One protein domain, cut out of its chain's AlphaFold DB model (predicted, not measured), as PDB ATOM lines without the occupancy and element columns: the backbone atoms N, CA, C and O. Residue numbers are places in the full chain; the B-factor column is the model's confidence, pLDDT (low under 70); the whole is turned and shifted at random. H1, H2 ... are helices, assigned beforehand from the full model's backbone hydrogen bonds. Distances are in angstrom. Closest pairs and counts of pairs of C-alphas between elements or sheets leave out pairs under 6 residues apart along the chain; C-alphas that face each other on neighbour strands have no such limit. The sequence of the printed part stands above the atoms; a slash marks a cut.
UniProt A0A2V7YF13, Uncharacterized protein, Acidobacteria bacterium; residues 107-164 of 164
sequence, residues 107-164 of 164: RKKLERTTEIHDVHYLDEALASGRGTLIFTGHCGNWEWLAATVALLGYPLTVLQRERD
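What this domain is: This is residues 107 to 164 of the 164 residues of an uncharacterized protein of Acidobacteria bacterium (UniProt A0A2V7YF13). Three short helices stand in a loose loop of chain, H1 and H3 toward one end and H2 at the other, with residues 114 to 119 and the long link 128 to 141 running between the ends. Residues 159 to 164 stick out as a tail. The printed part has 58 residues, under half of them in the named helices H1, H2, H3, with no named strand: all helix, loose, radius of gyration of the C-alphas 12.9 A, spans 40 by 29 by 18 A.

How they stand to each other: H1, residues 107 to 113, and H3, residues 142 to 152, only just touch, with 3 pairs of C-alphas within 8 A; the closest C-alphas, of Arg 107 and Leu 151, are 6.0 A apart. They run opposite ways at a steep tilt of 45 degrees. H2, residues 120 to 127, is apart from both. Every O i to N i+4 pair is within hydrogen-bond range in H2 and H3; in H1, 2 of 3.

Where its parts are: H1 begins at C-alpha 107 (-18.593, -12.158, 22.847) and is 10.0 A long. H2 is 10.3 A long. H3, 15.2 A, ends at C-alpha 152 (-12.266, -12.808, 27.055).

The domain as a whole: The C-alphas of Arg 112 and Asp 164, the farthest apart, are 40.0 A apart. The printed part has no cut. Residues 163 to 164 have pLDDT under 70.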
ATOM      1  N   ARG A 107     -19.837 -12.716  23.403       94.19
ATOM      2  CA  ARG A 107     -18.593 -12.158  22.847       94.19
ATOM      3  C   ARG A 107     -18.852 -11.087  21.778       94.19
ATOM      4  O   ARG A 107     -18.251 -10.020  21.821       94.19
ATOM      5  N   LYS A 108     -19.804 -11.326  20.871       94.88
ATOM      6  CA  LYS A 108     -20.125 -10.411  19.763       94.88
ATOM      7  C   LYS A 108     -20.752  -9.105  20.253       94.88
ATOM      8  O   LYS A 108     -20.509  -8.042  19.686       94.88
ATOM      9  N   LYS A 109     -21.606  -9.162  21.277       95.00
ATOM     10  CA  LYS A 109     -22.190  -7.964  21.900       95.00
ATOM     11  C   LYS A 109     -21.160  -7.222  22.734       95.00
ATOM     12  O   LYS A 109     -21.153  -5.996  22.687       95.00
ATOM     13  N   LEU A 110     -20.286  -7.937  23.440       95.06
ATOM     14  CA  LEU A 110     -19.186  -7.345  24.193       95.06
ATOM     15  C   LEU A 110     -18.307  -6.481  23.280       95.06
ATOM     16  O   LEU A 110     -18.137  -5.304  23.561       95.06
ATOM     17  N   GLU A 111     -17.875  -7.006  22.132       93.62
ATOM     18  CA  GLU A 111     -17.063  -6.270  21.144       93.62
ATOM     19  C   GLU A 111     -17.728  -4.985  20.625       93.62
ATOM     20  O   GLU A 111     -17.053  -4.039  20.232       93.62
ATOM     21  N   ARG A 112     -19.064  -4.928  20.620       94.50
ATOM     22  CA  ARG A 112     -19.832  -3.749  20.184       94.50
ATOM     23  C   ARG A 112     -20.115  -2.753  21.305       94.50
ATOM     24  O   ARG A 112     -20.601  -1.663  21.023       94.50
ATOM     25  N   THR A 113     -19.935  -3.154  22.559       93.75
ATOM     26  CA  THR A 113     -20.399  -2.393  23.732       93.75
ATOM     27  C   THR A 113     -19.285  -2.036  24.705       93.75
ATOM     28  O   THR A 113     -19.497  -1.159  25.542       93.75
ATOM     29  N   THR A 114     -18.120  -2.668  24.575       94.69
ATOM     30  CA  THR A 114     -16.974  -2.504  25.461       94.69
ATOM     31  C   THR A 114     -15.712  -2.312  24.633       94.69
ATOM     32  O   THR A 114     -15.329  -3.186  23.858       94.69
ATOM     33  N   GLU A 115     -15.043  -1.185  24.846       94.88
ATOM     34  CA  GLU A 115     -13.665  -0.979  24.411       94.88
ATOM     35  C   GLU A 115     -12.723  -1.434  25.529       94.88
ATOM     36  O   GLU A 115     -12.979  -1.187  26.710       94.88
ATOM     37  N   ILE A 116     -11.663  -2.156  25.165       94.06
ATOM     38  CA  ILE A 116     -10.729  -2.757  26.117       94.06
ATOM     39  C   ILE A 116      -9.350  -2.189  25.826       94.06
ATOM     40  O   ILE A 116      -8.799  -2.402  24.749       94.06
ATOM     41  N   HIS A 117      -8.801  -1.479  26.804       94.25
ATOM     42  CA  HIS A 117      -7.468  -0.899  26.725       94.25
ATOM     43  C   HIS A 117      -6.476  -1.761  27.496       94.25
ATOM     44  O   HIS A 117      -6.821  -2.351  28.520       94.25
ATOM     45  N   ASP A 118      -5.245  -1.818  26.990       94.56
ATOM     46  CA  ASP A 118      -4.084  -2.357  27.700       94.56
ATOM     47  C   ASP A 118      -4.232  -3.797  28.230       94.56
ATOM     48  O   ASP A 118      -3.653  -4.174  29.248       94.56
ATOM     49  N   VAL A 119      -4.977  -4.638  27.503       93.00
ATOM     50  CA  VAL A 119      -5.190  -6.052  27.864       93.00
ATOM     51  C   VAL A 119      -3.885  -6.862  27.913       93.00
ATOM     52  O   VAL A 119      -3.780  -7.812  28.682       93.00
ATOM     53  N   HIS A 120      -2.857  -6.429  27.175       94.25
ATOM     54  CA  HIS A 120      -1.540  -7.066  27.141       94.25
ATOM     55  C   HIS A 120      -0.879  -7.167  28.527       94.25
ATOM     56  O   HIS A 120      -0.207  -8.156  28.796       94.25
ATOM     57  N   TYR A 121      -1.126  -6.227  29.452       93.75
ATOM     58  CA  TYR A 121      -0.611  -6.346  30.824       93.75
ATOM     59  C   TYR A 121      -1.172  -7.571  31.555       93.75
ATOM     60  O   TYR A 121      -0.481  -8.177  32.374       93.75
ATOM     61  N   LEU A 122      -2.426  -7.942  31.273       92.38
ATOM     62  CA  LEU A 122      -3.033  -9.147  31.830       92.38
ATOM     63  C   LEU A 122      -2.425 -10.403  31.196       92.38
ATOM     64  O   LEU A 122      -2.106 -11.349  31.918       92.38
ATOM     65  N   ASP A 123      -2.210 -10.391  29.879       93.38
ATOM     66  CA  ASP A 123      -1.570 -11.495  29.154       93.38
ATOM     67  C   ASP A 123      -0.145 -11.757  29.663       93.38
ATOM     68  O   ASP A 123       0.201 -12.890  30.001       93.38
ATOM     69  N   GLU A 124       0.668 -10.707  29.792       94.62
ATOM     70  CA  GLU A 124       2.042 -10.781  30.298       94.62
ATOM     71  C   GLU A 124       2.096 -11.270  31.751       94.62
ATOM     72  O   GLU A 124       2.918 -12.124  32.108       94.62
ATOM     73  N   ALA A 125       1.193 -10.772  32.600       93.38
ATOM     74  CA  ALA A 125       1.116 -11.196  33.991       93.38
ATOM     75  C   ALA A 125       0.783 -12.691  34.109       93.38
ATOM     76  O   ALA A 125       1.411 -13.394  34.912       93.38
ATOM     77  N   LEU A 126      -0.149 -13.193  33.292       91.88
ATOM     78  CA  LEU A 126      -0.520 -14.608  33.258       91.88
ATOM     79  C   LEU A 126       0.603 -15.480  32.686       91.88
ATOM     80  O   LEU A 126       0.909 -16.529  33.257       91.88
ATOM     81  N   ALA A 127       1.268 -15.024  31.619       94.31
ATOM     82  CA  ALA A 127       2.396 -15.722  30.999       94.31
ATOM     83  C   ALA A 127       3.584 -15.915  31.957       94.31
ATOM     84  O   ALA A 127       4.352 -16.861  31.801       94.31
ATOM     85  N   SER A 128       3.708 -15.081  32.998       94.81
ATOM     86  CA  SER A 128       4.751 -15.233  34.022       94.81
ATOM     87  C   SER A 128       4.634 -16.514  34.866       94.81
ATOM     88  O   SER A 128       5.563 -16.839  35.605       94.81
ATOM     89  N   GLY A 129       3.498 -17.224  34.813       93.00
ATOM     90  CA  GLY A 129       3.278 -18.481  35.539       93.00
ATOM     91  C   GLY A 129       3.110 -18.336  37.058       93.00
ATOM     92  O   GLY A 129       2.952 -19.334  37.757       93.00
ATOM     93  N   ARG A 130       3.117 -17.107  37.592       91.88
ATOM     94  CA  ARG A 130       3.001 -16.816  39.037       91.88
ATOM     95  C   ARG A 130       1.561 -16.577  39.508       91.88
ATOM     96  O   ARG A 130       1.336 -16.328  40.690       91.88
ATOM     97  N   GLY A 131       0.598 -16.650  38.588       87.06
ATOM     98  CA  GLY A 131      -0.771 -16.184  38.798       87.06
ATOM     99  C   GLY A 131      -0.886 -14.660  38.705       87.06
ATOM    100  O   GLY A 131       0.108 -13.934  38.704       87.06
ATOM    101  N   THR A 132      -2.119 -14.163  38.613       91.44
ATOM    102  CA  THR A 132      -2.400 -12.728  38.481       91.44
ATOM    103  C   THR A 132      -3.506 -12.321  39.438       91.44
ATOM    104  O   THR A 132      -4.551 -12.968  39.504       91.44
ATOM    105  N   LEU A 133      -3.276 -11.237  40.180       91.25
ATOM    106  CA  LEU A 133      -4.264 -10.643  41.070       91.25
ATOM    107  C   LEU A 133      -4.757  -9.328  40.471       91.25
ATOM    108  O   LEU A 133      -3.993  -8.375  40.333       91.25
ATOM    109  N   ILE A 134      -6.044  -9.281  40.135       88.81
ATOM    110  CA  ILE A 134      -6.704  -8.066  39.658       88.81
ATOM    111  C   ILE A 134      -7.282  -7.334  40.870       88.81
ATOM    112  O   ILE A 134      -8.205  -7.826  41.521       88.81
ATOM    113  N   PHE A 135      -6.751  -6.148  41.165       88.94
ATOM    114  CA  PHE A 135      -7.329  -5.246  42.158       88.94
ATOM    115  C   PHE A 135      -8.301  -4.280  41.485       88.94
ATOM    116  O   PHE A 135      -7.959  -3.605  40.521       88.94
ATOM    117  N   THR A 136      -9.514  -4.196  42.024       87.44
ATOM    118  CA  THR A 136     -10.540  -3.254  41.569       87.44
ATOM    119  C   THR A 136     -11.277  -2.642  42.760       87.44
ATOM    120  O   THR A 136     -11.175  -3.124  43.891       87.44
ATOM    121  N   GLY A 137     -12.005  -1.556  42.513       84.50
ATOM    122  CA  GLY A 137     -12.881  -0.905  43.482       84.50
ATOM    123  C   GLY A 137     -14.350  -1.018  43.080       84.50
ATOM    124  O   GLY A 137     -14.677  -1.453  41.980       84.50
ATOM    125  N   HIS A 138     -15.251  -0.557  43.951       85.50
ATOM    126  CA  HIS A 138     -16.656  -0.333  43.585       85.50
ATOM    127  C   HIS A 138     -16.753   0.924  42.706       85.50
ATOM    128  O   HIS A 138     -17.187   1.986  43.154       85.50
ATOM    129  N   CYS A 139     -16.249   0.815  41.480       86.19
ATOM    130  CA  CYS A 139     -16.144   1.892  40.509       86.19
ATOM    131  C   CYS A 139     -16.650   1.407  39.150       86.19
ATOM    132  O   CYS A 139     -16.391   0.268  38.763       86.19
ATOM    133  N   GLY A 140     -17.368   2.278  38.440       89.56
ATOM    134  CA  GLY A 140     -18.036   1.911  37.196       89.56
ATOM    135  C   GLY A 140     -19.028   0.764  37.402       89.56
ATOM    136  O   GLY A 140     -19.660   0.658  38.455       89.56
ATOM    137  N   ASN A 141     -19.097  -0.121  36.408       93.19
ATOM    138  CA  ASN A 141     -19.835  -1.376  36.479       93.19
ATOM    139  C   ASN A 141     -18.854  -2.553  36.641       93.19
ATOM    140  O   ASN A 141     -18.301  -3.069  35.664       93.19
ATOM    141  N   TRP A 142     -18.615  -2.969  37.889       88.44
ATOM    142  CA  TRP A 142     -17.673  -4.052  38.191       88.44
ATOM    143  C   TRP A 142     -18.211  -5.432  37.780       88.44
ATOM    144  O   TRP A 142     -17.423  -6.341  37.516       88.44
ATOM    145  N   GLU A 143     -19.530  -5.610  37.679       89.88
ATOM    146  CA  GLU A 143     -20.132  -6.835  37.148       89.88
ATOM    147  C   GLU A 143     -19.871  -6.987  35.647       89.88
ATOM    148  O   GLU A 143     -19.558  -8.085  35.181       89.88
ATOM    149  N   TRP A 144     -19.925  -5.883  34.897       94.12
ATOM    150  CA  TRP A 144     -19.568  -5.864  33.479       94.12
ATOM    151  C   TRP A 144     -18.081  -6.149  33.268       94.12
ATOM    152  O   TRP A 144     -17.723  -6.892  32.354       94.12
ATOM    153  N   LEU A 145     -17.213  -5.633  34.147       92.38
ATOM    154  CA  LEU A 145     -15.787  -5.974  34.163       92.38
ATOM    155  C   LEU A 145     -15.579  -7.483  34.359       92.38
ATOM    156  O   LEU A 145     -14.872  -8.110  33.572       92.38
ATOM    157  N   ALA A 146     -16.220  -8.084  35.364       90.50
ATOM    158  CA  ALA A 146     -16.099  -9.519  35.621       90.50
ATOM    159  C   ALA A 146     -16.582 -10.362  34.426       90.50
ATOM    160  O   ALA A 146     -15.911 -11.317  34.030       90.50
ATOM    161  N   ALA A 147     -17.707  -9.981  33.812       92.81
ATOM    162  CA  ALA A 147     -18.214 -10.638  32.610       92.81
ATOM    163  C   ALA A 147     -17.269 -10.474  31.412       92.81
ATOM    164  O   ALA A 147     -17.060 -11.430  30.670       92.81
ATOM    165  N   THR A 148     -16.664  -9.295  31.249       94.00
ATOM    166  CA  THR A 148     -15.670  -9.016  30.204       94.00
ATOM    167  C   THR A 148     -14.478  -9.956  30.341       94.00
ATOM    168  O   THR A 148     -14.156 -10.659  29.392       94.00
ATOM    169  N   VAL A 149     -13.874 -10.046  31.531       92.62
ATOM    170  CA  VAL A 149     -12.723 -10.931  31.786       92.62
ATOM    171  C   VAL A 149     -13.070 -12.397  31.497       92.62
ATOM    172  O   VAL A 149     -12.309 -13.089  30.821       92.62
ATOM    173  N   ALA A 150     -14.246 -12.856  31.935       91.94
ATOM    174  CA  ALA A 150     -14.706 -14.219  31.674       91.94
ATOM    175  C   ALA A 150     -14.942 -14.487  30.175       91.94
ATOM    176  O   ALA A 150     -14.497 -15.505  29.648       91.94
ATOM    177  N   LEU A 151     -15.607 -13.570  29.464       94.44
ATOM    178  CA  LEU A 151     -15.875 -13.684  28.027       94.44
ATOM    179  C   LEU A 151     -14.616 -13.528  27.171       94.44
ATOM    180  O   LEU A 151     -14.584 -14.044  26.052       94.44
ATOM    181  N   LEU A 152     -13.584 -12.849  27.681       92.94
ATOM    182  CA  LEU A 152     -12.266 -12.808  27.055       92.94
ATOM    183  C   LEU A 152     -11.570 -14.176  27.058       92.94
ATOM    184  O   LEU A 152     -10.755 -14.422  26.171       92.94
ATOM    185  N   GLY A 153     -11.973 -15.079  27.956       92.19
ATOM    186  CA  GLY A 153     -11.438 -16.434  28.078       92.19
ATOM    187  C   GLY A 153     -10.445 -16.601  29.227       92.19
ATOM    188  O   GLY A 153      -9.845 -17.666  29.355       92.19
ATOM    189  N   TYR A 154     -10.268 -15.582  30.073       91.88
ATOM    190  CA  TYR A 154      -9.360 -15.680  31.209       91.88
ATOM    191  C   TYR A 154      -9.962 -16.527  32.338       91.88
ATOM    192  O   TYR A 154     -11.137 -16.353  32.684       91.88
ATOM    193  N   PRO A 155      -9.169 -17.412  32.971       86.88
ATOM    194  CA  PRO A 155      -9.607 -18.119  34.166       86.88
ATOM    195  C   PRO A 155      -9.815 -17.118  35.310       86.88
ATOM    196  O   PRO A 155      -8.888 -16.416  35.711       86.88
ATOM    197  N   LEU A 156     -11.035 -17.055  35.850       88.94
ATOM    198  CA  LEU A 156     -11.419 -16.086  36.878       88.94
ATOM    199  C   LEU A 156     -11.860 -16.791  38.166       88.94
ATOM    200  O   LEU A 156     -12.772 -17.614  38.159       88.94
ATOM    201  N   THR A 157     -11.249 -16.408  39.286       90.25
ATOM    202  CA  THR A 157     -11.711 -16.752  40.639       90.25
ATOM    203  C   THR A 157     -12.014 -15.465  41.395       90.25
ATOM    204  O   THR A 157     -11.195 -14.549  41.410       90.25
ATOM    205  N   VAL A 158     -13.184 -15.392  42.036       87.62
ATOM    206  CA  VAL A 158     -13.625 -14.211  42.793       87.62
ATOM    207  C   VAL A 158     -13.700 -14.554  44.274       87.62
ATOM    208  O   VAL A 158     -14.330 -15.536  44.666       87.62
ATOM    209  N   LEU A 159     -13.075 -13.722  45.106       88.00
ATOM    210  CA  LEU A 159     -13.157 -13.839  46.556       88.00
ATOM    211  C   LEU A 159     -14.368 -13.064  47.070       88.00
ATOM    212  O   LEU A 159     -14.522 -11.873  46.803       88.00
ATOM    213  N   GLN A 160     -15.211 -13.732  47.850       85.12
ATOM    214  CA  GLN A 160     -16.351 -13.114  48.512       85.12
ATOM    215  C   GLN A 160     -16.261 -13.355  50.017       85.12
ATOM    216  O   GLN A 160     -16.058 -14.480  50.467       85.12
ATOM    217  N   ARG A 161     -16.465 -12.295  50.808       86.31
ATOM    218  CA  ARG A 161     -16.601 -12.425  52.261       86.31
ATOM    219  C   ARG A 161     -17.859 -13.230  52.600       86.31
ATOM    220  O   ARG A 161     -18.951 -12.915  52.117       86.31
ATOM    221  N   GLU A 162     -17.710 -14.214  53.482       84.69
ATOM    222  CA  GLU A 162     -18.839 -14.968  54.023       84.69
ATOM    223  C   GLU A 162     -19.813 -14.018  54.743       84.69
ATOM    224  O   GLU A 162     -19.414 -13.138  55.512       84.69
ATOM    225  N   ARG A 163     -21.107 -14.124  54.423       62.84
ATOM    226  CA  ARG A 163     -22.137 -13.282  55.043       62.84
ATOM    227  C   ARG A 163     -22.585 -13.944  56.343       62.84
ATOM    228  O   ARG A 163     -23.341 -14.917  56.291       62.84
ATOM    229  N   ASP A 164     -22.124 -13.386  57.462       51.69
ATOM    230  CA  ASP A 164     -22.472 -13.791  58.833       51.69
ATOM    231  C   ASP A 164     -23.991 -13.922  59.056       51.69
ATOM    232  O   ASP A 164     -24.797 -13.066  58.614       51.69
TER     233      ASP A 164